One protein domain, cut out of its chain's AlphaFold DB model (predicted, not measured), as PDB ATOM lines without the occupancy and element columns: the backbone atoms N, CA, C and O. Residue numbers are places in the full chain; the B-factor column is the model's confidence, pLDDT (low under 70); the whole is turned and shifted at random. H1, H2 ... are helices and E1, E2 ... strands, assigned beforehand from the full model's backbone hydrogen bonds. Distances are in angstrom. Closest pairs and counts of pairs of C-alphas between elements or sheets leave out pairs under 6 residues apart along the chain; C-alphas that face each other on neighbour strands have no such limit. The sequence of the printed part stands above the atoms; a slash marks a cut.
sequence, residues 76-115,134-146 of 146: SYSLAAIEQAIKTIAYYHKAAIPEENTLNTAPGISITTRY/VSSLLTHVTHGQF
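AT A GLANCE: This is residues 76 to 115 and 134 to 146 of the 146 residues of an uncharacterized protein of Legionella sp. km772 (UniProt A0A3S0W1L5). A long rod: helix H1 makes one half, and a narrow hairpin of strands E1 and E2 makes the far end, with the shorter helix H2 packed on H1. The 53 printed residues hold H1, E1, E2, H2 in that order, a mixed class; the two-strand sheet is antiparallel. The whole is extended, radius of gyration of the C-alphas 17.9 A, spanning 61 by 14 by 11 A.

IN THESE COORDINATES: H1, residues 76 to 95, begins at C-alpha 76 (-4.674, 1.367, -54.727) and measures 28.7 A. E1 is residues 102 to 106, 12.5 A; E2 is residues 109 to 112, 10.2 A. H2, residues 134 to 143, measures 14.9 A and ends at C-alpha 143 (2.674, -18.432, -41.017).

HOW THE PARTS SIT: H1 touches H2 with residues 85 to 93 alone, the same way at a shallow tilt of 32 degrees; the closest C-alphas, of Ala 90 and Thr 142, are 5.6 A apart. In the hairpin E1 and E2, N 103 and O 111 are 2.8 A apart, within hydrogen-bond range. Every O i to N i+4 pair is within range in H1, 5 of 6 in H2. H1 and E2 are apart.

THE WHOLE: C-alphas 76 and 107, the farthest apart, are 61.3 A apart. Residues 116 to 133 are not printed, a gap of 28.4 A between C-alphas 115 and 134. Residues 142 to 146 have pLDDT under 70.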
ATOM      1  N   SER A  76      -5.783   1.030 -55.627       96.44
ATOM      2  CA  SER A  76      -4.674   1.367 -54.727       96.44
ATOM      3  C   SER A  76      -5.048   1.276 -53.247       96.44
ATOM      4  O   SER A  76      -4.234   0.834 -52.439       96.44
ATOM      5  N   TYR A  77      -6.283   1.634 -52.891       96.88
ATOM      6  CA  TYR A  77      -6.773   1.553 -51.517       96.88
ATOM      7  C   TYR A  77      -6.808   0.104 -51.009       96.88
ATOM      8  O   TYR A  77      -6.269  -0.201 -49.945       96.88
ATOM      9  N   SER A  78      -7.379  -0.816 -51.790       94.44
ATOM     10  CA  SER A  78      -7.411  -2.245 -51.466       94.44
ATOM     11  C   SER A  78      -6.009  -2.851 -51.412       94.44
ATOM     12  O   SER A  78      -5.744  -3.673 -50.536       94.44
ATOM     13  N   LEU A  79      -5.105  -2.435 -52.306       94.88
ATOM     14  CA  LEU A  79      -3.713  -2.886 -52.278       94.88
ATOM     15  C   LEU A  79      -3.017  -2.462 -50.981       94.88
ATOM     16  O   LEU A  79      -2.470  -3.314 -50.284       94.88
ATOM     17  N   ALA A  80      -3.118  -1.185 -50.611       96.50
ATOM     18  CA  ALA A  80      -2.532  -0.668 -49.377       96.50
ATOM     19  C   ALA A  80      -3.084  -1.382 -48.129       96.50
ATOM     20  O   ALA A  80      -2.327  -1.711 -47.214       96.50
ATOM     21  N   ALA A  81      -4.388  -1.681 -48.102       95.62
ATOM     22  CA  ALA A  81      -5.003  -2.431 -47.008       95.62
ATOM     23  C   ALA A  81      -4.451  -3.864 -46.895       95.62
ATOM     24  O   ALA A  81      -4.155  -4.328 -45.791       95.62
ATOM     25  N   ILE A  82      -4.270  -4.558 -48.025       94.25
ATOM     26  CA  ILE A  82      -3.681  -5.904 -48.060       94.25
ATOM     27  C   ILE A  82      -2.219  -5.870 -47.605       94.25
ATOM     28  O   ILE A  82      -1.822  -6.687 -46.776       94.25
ATOM     29  N   GLU A  83      -1.423  -4.917 -48.091       94.69
ATOM     30  CA  GLU A  83      -0.024  -4.759 -47.681       94.69
ATOM     31  C   GLU A  83       0.105  -4.487 -46.180       94.69
ATOM     32  O   GLU A  83       0.968  -5.065 -45.515       94.69
ATOM     33  N   GLN A  84      -0.773  -3.648 -45.627       96.56
ATOM     34  CA  GLN A  84      -0.800  -3.384 -44.193       96.56
ATOM     35  C   GLN A  84      -1.171  -4.638 -43.394       96.56
ATOM     36  O   GLN A  84      -0.524  -4.933 -42.388       96.56
ATOM     37  N   ALA A  85      -2.168  -5.407 -43.845       95.31
ATOM     38  CA  ALA A  85      -2.531  -6.670 -43.210       95.31
ATOM     39  C   ALA A  85      -1.356  -7.661 -43.223       95.31
ATOM     40  O   ALA A  85      -1.028  -8.223 -42.181       95.31
ATOM     41  N   ILE A  86      -0.665  -7.812 -44.359       94.75
ATOM     42  CA  ILE A  86       0.528  -8.667 -44.474       94.75
ATOM     43  C   ILE A  86       1.597  -8.244 -43.464       94.75
ATOM     44  O   ILE A  86       2.113  -9.097 -42.745       94.75
ATOM     45  N   LYS A  87       1.911  -6.944 -43.374       95.19
ATOM     46  CA  LYS A  87       2.921  -6.427 -42.434       95.19
ATOM     47  C   LYS A  87       2.570  -6.762 -40.987       95.19
ATOM     48  O   LYS A  87       3.410  -7.305 -40.271       95.19
ATOM     49  N   THR A  88       1.335  -6.485 -40.577       95.19
ATOM     50  CA  THR A  88       0.861  -6.747 -39.210       95.19
ATOM     51  C   THR A  88       0.898  -8.236 -38.879       95.19
ATOM     52  O   THR A  88       1.434  -8.632 -37.843       95.19
ATOM     53  N   ILE A  89       0.363  -9.075 -39.769       94.44
ATOM     54  CA  ILE A  89       0.289 -10.519 -39.543       94.44
ATOM     55  C   ILE A  89       1.701 -11.123 -39.518       94.44
ATOM     56  O   ILE A  89       1.999 -11.929 -38.635       94.44
ATOM     57  N   ALA A  90       2.586 -10.720 -40.433       93.25
ATOM     58  CA  ALA A  90       3.966 -11.196 -40.466       93.25
ATOM     59  C   ALA A  90       4.754 -10.767 -39.222       93.25
ATOM     60  O   ALA A  90       5.522 -11.566 -38.695       93.25
ATOM     61  N   TYR A  91       4.559  -9.538 -38.731       94.12
ATOM     62  CA  TYR A  91       5.196  -9.070 -37.499       94.12
ATOM     63  C   TYR A  91       4.834  -9.963 -36.305       94.12
ATOM     64  O   TYR A  91       5.726 -10.451 -35.614       94.12
ATOM     65  N   TYR A  92       3.541 -10.242 -36.117       93.56
ATOM     66  CA  TYR A  92       3.079 -11.126 -35.047       93.56
ATOM     67  C   TYR A  92       3.640 -12.548 -35.183       93.56
ATOM     68  O   TYR A  92       4.202 -13.078 -34.228       93.56
ATOM     69  N   HIS A  93       3.533 -13.159 -36.368       91.69
ATOM     70  CA  HIS A  93       3.970 -14.547 -36.556       91.69
ATOM     71  C   HIS A  93       5.480 -14.712 -36.402       91.69
ATOM     72  O   HIS A  93       5.906 -15.720 -35.850       91.69
ATOM     73  N   LYS A  94       6.281 -13.718 -36.810       91.12
ATOM     74  CA  LYS A  94       7.728 -13.705 -36.552       91.12
ATOM     75  C   LYS A  94       8.049 -13.662 -35.061       91.12
ATOM     76  O   LYS A  94       8.932 -14.381 -34.615       91.12
ATOM     77  N   ALA A  95       7.336 -12.835 -34.299       91.44
ATOM     78  CA  ALA A  95       7.526 -12.741 -32.852       91.44
ATOM     79  C   ALA A  95       7.074 -14.011 -32.106       91.44
ATOM     80  O   ALA A  95       7.517 -14.251 -30.989       91.44
ATOM     81  N   ALA A  96       6.202 -14.817 -32.715       89.69
ATOM     82  CA  ALA A  96       5.700 -16.069 -32.154       89.69
ATOM     83  C   ALA A  96       6.548 -17.305 -32.517       89.69
ATOM     84  O   ALA A  96       6.176 -18.418 -32.139       89.69
ATOM     85  N   ILE A  97       7.652 -17.145 -33.258       89.50
ATOM     86  CA  ILE A  97       8.543 -18.263 -33.593       89.50
ATOM     87  C   ILE A  97       9.183 -18.780 -32.297       89.50
ATOM     88  O   ILE A  97       9.814 -17.998 -31.585       89.50
ATOM     89  N   PRO A  98       9.039 -20.074 -31.971       89.62
ATOM     90  CA  PRO A  98       9.637 -20.623 -30.767       89.62
ATOM     91  C   PRO A  98      11.158 -20.722 -30.915       89.62
ATOM     92  O   PRO A  98      11.674 -21.162 -31.944       89.62
ATOM     93  N   GLU A  99      11.879 -20.349 -29.863       90.12
ATOM     94  CA  GLU A  99      13.332 -20.494 -29.819       90.12
ATOM     95  C   GLU A  99      13.731 -21.942 -29.526       90.12
ATOM     96  O   GLU A  99      13.100 -22.651 -28.735       90.12
ATOM     97  N   GLU A 100      14.807 -22.390 -30.166       93.69
ATOM     98  CA  GLU A 100      15.410 -23.675 -29.842       93.69
ATOM     99  C   GLU A 100      16.032 -23.613 -28.449       93.69
ATOM    100  O   GLU A 100      16.810 -22.711 -28.140       93.69
ATOM    101  N   ASN A 101      15.721 -24.596 -27.610       93.44
ATOM    102  CA  ASN A 101      16.236 -24.659 -26.253       93.44
ATOM    103  C   ASN A 101      17.002 -25.958 -26.014       93.44
ATOM    104  O   ASN A 101      16.618 -27.027 -26.486       93.44
ATOM    105  N   THR A 102      18.077 -25.854 -25.238       95.62
ATOM    106  CA  THR A 102      18.866 -26.994 -24.776       95.62
ATOM    107  C   THR A 102      18.846 -27.017 -23.258       95.62
ATOM    108  O   THR A 102      19.106 -25.995 -22.625       95.62
ATOM    109  N   LEU A 103      18.555 -28.174 -22.673       95.50
ATOM    110  CA  LEU A 103      18.542 -28.375 -21.230       95.50
ATOM    111  C   LEU A 103      19.404 -29.579 -20.849       95.50
ATOM    112  O   LEU A 103      19.385 -30.612 -21.517       95.50
ATOM    113  N   ASN A 104      20.150 -29.440 -19.756       96.12
ATOM    114  CA  ASN A 104      20.982 -30.507 -19.215       96.12
ATOM    115  C   ASN A 104      20.248 -31.150 -18.040       96.12
ATOM    116  O   ASN A 104      19.984 -30.483 -17.042       96.12
ATOM    117  N   THR A 105      19.894 -32.425 -18.164       95.38
ATOM    118  CA  THR A 105      19.114 -33.137 -17.134       95.38
ATOM    119  C   THR A 105      19.995 -33.830 -16.100       95.38
ATOM    120  O   THR A 105      19.576 -34.007 -14.960       95.38
ATOM    121  N   ALA A 106      21.210 -34.219 -16.489       95.69
ATOM    122  CA  ALA A 106      22.206 -34.872 -15.645       95.69
ATOM    123  C   ALA A 106      23.611 -34.689 -16.260       95.69
ATOM    124  O   ALA A 106      23.716 -34.309 -17.431       95.69
ATOM    125  N   PRO A 107      24.703 -34.969 -15.520       96.19
ATOM    126  CA  PRO A 107      26.055 -34.936 -16.074       96.19
ATOM    127  C   PRO A 107      26.172 -35.788 -17.348       96.19
ATOM    128  O   PRO A 107      25.874 -36.978 -17.340       96.19
ATOM    129  N   GLY A 108      26.583 -35.159 -18.451       96.19
ATOM    130  CA  GLY A 108      26.721 -35.807 -19.759       96.19
ATOM    131  C   GLY A 108      25.424 -35.969 -20.566       96.19
ATOM    132  O   GLY A 108      25.494 -36.443 -21.697       96.19
ATOM    133  N   ILE A 109      24.260 -35.560 -20.043       95.88
ATOM    134  CA  ILE A 109      22.971 -35.658 -20.747       95.88
ATOM    135  C   ILE A 109      22.453 -34.264 -21.100       95.88
ATOM    136  O   ILE A 109      22.152 -33.459 -20.217       95.88
ATOM    137  N   SER A 110      22.291 -34.014 -22.400       96.25
ATOM    138  CA  SER A 110      21.724 -32.782 -22.949       96.25
ATOM    139  C   SER A 110      20.564 -33.102 -23.891       96.25
ATOM    140  O   SER A 110      20.671 -33.994 -24.733       96.25
ATOM    141  N   ILE A 111      19.449 -32.392 -23.734       96.25
ATOM    142  CA  ILE A 111      18.242 -32.526 -24.554       96.25
ATOM    143  C   ILE A 111      18.011 -31.200 -25.266       96.25
ATOM    144  O   ILE A 111      17.950 -30.158 -24.617       96.25
ATOM    145  N   THR A 112      17.832 -31.245 -26.586       96.31
ATOM    146  CA  THR A 112      17.584 -30.053 -27.397       96.31
ATOM    147  C   THR A 112      16.288 -30.163 -28.186       96.31
ATOM    148  O   THR A 112      16.088 -31.134 -28.920       96.31
ATOM    149  N   THR A 113      15.444 -29.138 -28.098       95.44
ATOM    150  CA  THR A 113      14.266 -28.998 -28.961       95.44
ATOM    151  C   THR A 113      14.651 -28.251 -30.230       95.44
ATOM    152  O   THR A 113      15.243 -27.174 -30.171       95.44
ATOM    153  N   ARG A 114      14.301 -28.819 -31.386       93.56
ATOM    154  CA  ARG A 114      14.521 -28.223 -32.711       93.56
ATOM    155  C   ARG A 114      13.190 -28.101 -33.439       93.56
ATOM    156  O   ARG A 114      12.425 -29.069 -33.474       93.56
ATOM    157  N   TYR A 115      12.948 -26.960 -34.071       91.25
ATOM    158  CA  TYR A 115      11.757 -26.727 -34.886       91.25
ATOM    159  C   TYR A 115      12.145 -26.799 -36.362       91.25
ATOM    160  O   TYR A 115      13.067 -26.122 -36.805       91.25
ATOM    161  N   VAL A 134      -9.916 -13.233 -49.050       85.50
ATOM    162  CA  VAL A 134      -8.493 -12.856 -49.104       85.50
ATOM    163  C   VAL A 134      -7.857 -12.871 -47.711       85.50
ATOM    164  O   VAL A 134      -6.723 -13.309 -47.567       85.50
ATOM    165  N   SER A 135      -8.589 -12.480 -46.665       86.44
ATOM    166  CA  SER A 135      -8.089 -12.474 -45.283       86.44
ATOM    167  C   SER A 135      -7.604 -13.849 -44.808       86.44
ATOM    168  O   SER A 135      -6.528 -13.941 -44.223       86.44
ATOM    169  N   SER A 136      -8.340 -14.925 -45.106       86.44
ATOM    170  CA  SER A 136      -7.936 -16.292 -44.749       86.44
ATOM    171  C   SER A 136      -6.638 -16.704 -45.441       86.44
ATOM    172  O   SER A 136      -5.792 -17.347 -44.823       86.44
ATOM    173  N   LEU A 137      -6.453 -16.307 -46.705       87.62
ATOM    174  CA  LEU A 137      -5.202 -16.546 -47.424       87.62
ATOM    175  C   LEU A 137      -4.031 -15.840 -46.736       87.62
ATOM    176  O   LEU A 137      -2.994 -16.466 -46.525       87.62
ATOM    177  N   LEU A 138      -4.203 -14.565 -46.374       88.25
ATOM    178  CA  LEU A 138      -3.148 -13.781 -45.729       88.25
ATOM    179  C   LEU A 138      -2.703 -14.432 -44.418       88.25
ATOM    180  O   LEU A 138      -1.509 -14.650 -44.247       88.25
ATOM    181  N   THR A 139      -3.644 -14.833 -43.559       86.31
ATOM    182  CA  THR A 139      -3.335 -15.507 -42.287       86.31
ATOM    183  C   THR A 139      -2.560 -16.812 -42.487       86.31
ATOM    184  O   THR A 139      -1.578 -17.055 -41.787       86.31
ATOM    185  N   HIS A 140      -2.972 -17.654 -43.442       83.88
ATOM    186  CA  HIS A 140      -2.322 -18.948 -43.663       83.88
ATOM    187  C   HIS A 140      -0.927 -18.824 -44.298       83.88
ATOM    188  O   HIS A 140      -0.012 -19.549 -43.910       83.88
ATOM    189  N   VAL A 141      -0.748 -17.927 -45.276       77.81
ATOM    190  CA  VAL A 141       0.517 -17.802 -46.026       77.81
ATOM    191  C   VAL A 141       1.629 -17.231 -45.157       77.81
ATOM    192  O   VAL A 141       2.748 -17.736 -45.195       77.81
ATOM    193  N   THR A 142       1.343 -16.205 -44.355       67.12
ATOM    194  CA  THR A 142       2.371 -15.542 -43.537       67.12
ATOM    195  C   THR A 142       2.911 -16.426 -42.416       67.12
ATOM    196  O   THR A 142       4.024 -16.191 -41.967       67.12
ATOM    197  N   HIS A 143       2.164 -17.444 -41.973       58.22
ATOM    198  CA  HIS A 143       2.674 -18.432 -41.017       58.22
ATOM    199  C   HIS A 143       3.695 -19.385 -41.659       58.22
ATOM    200  O   HIS A 143       4.652 -19.773 -41.010       58.22
ATOM    201  N   GLY A 144       3.518 -19.739 -42.937       58.94
ATOM    202  CA  GLY A 144       4.397 -20.683 -43.639       58.94
ATOM    203  C   GLY A 144       5.669 -20.077 -44.242       58.94
ATOM    204  O   GLY A 144       6.406 -20.795 -44.914       58.94
ATOM    205  N   GLN A 145       5.902 -18.770 -44.077       57.28
ATOM    206  CA  GLN A 145       7.071 -18.063 -44.623       57.28
ATOM    207  C   GLN A 145       8.242 -17.933 -43.639       57.28
ATOM    208  O   GLN A 145       9.282 -17.396 -44.030       57.28
ATOM    209  N   PHE A 146       8.083 -18.402 -42.399       53.28
ATOM    210  CA  PHE A 146       9.089 -18.309 -41.344       53.28
ATOM    211  C   PHE A 146       9.332 -19.666 -40.685       53.28
ATOM    212  O   PHE A 146       8.356 -20.440 -40.561       53.28
TER     213      PHE A 146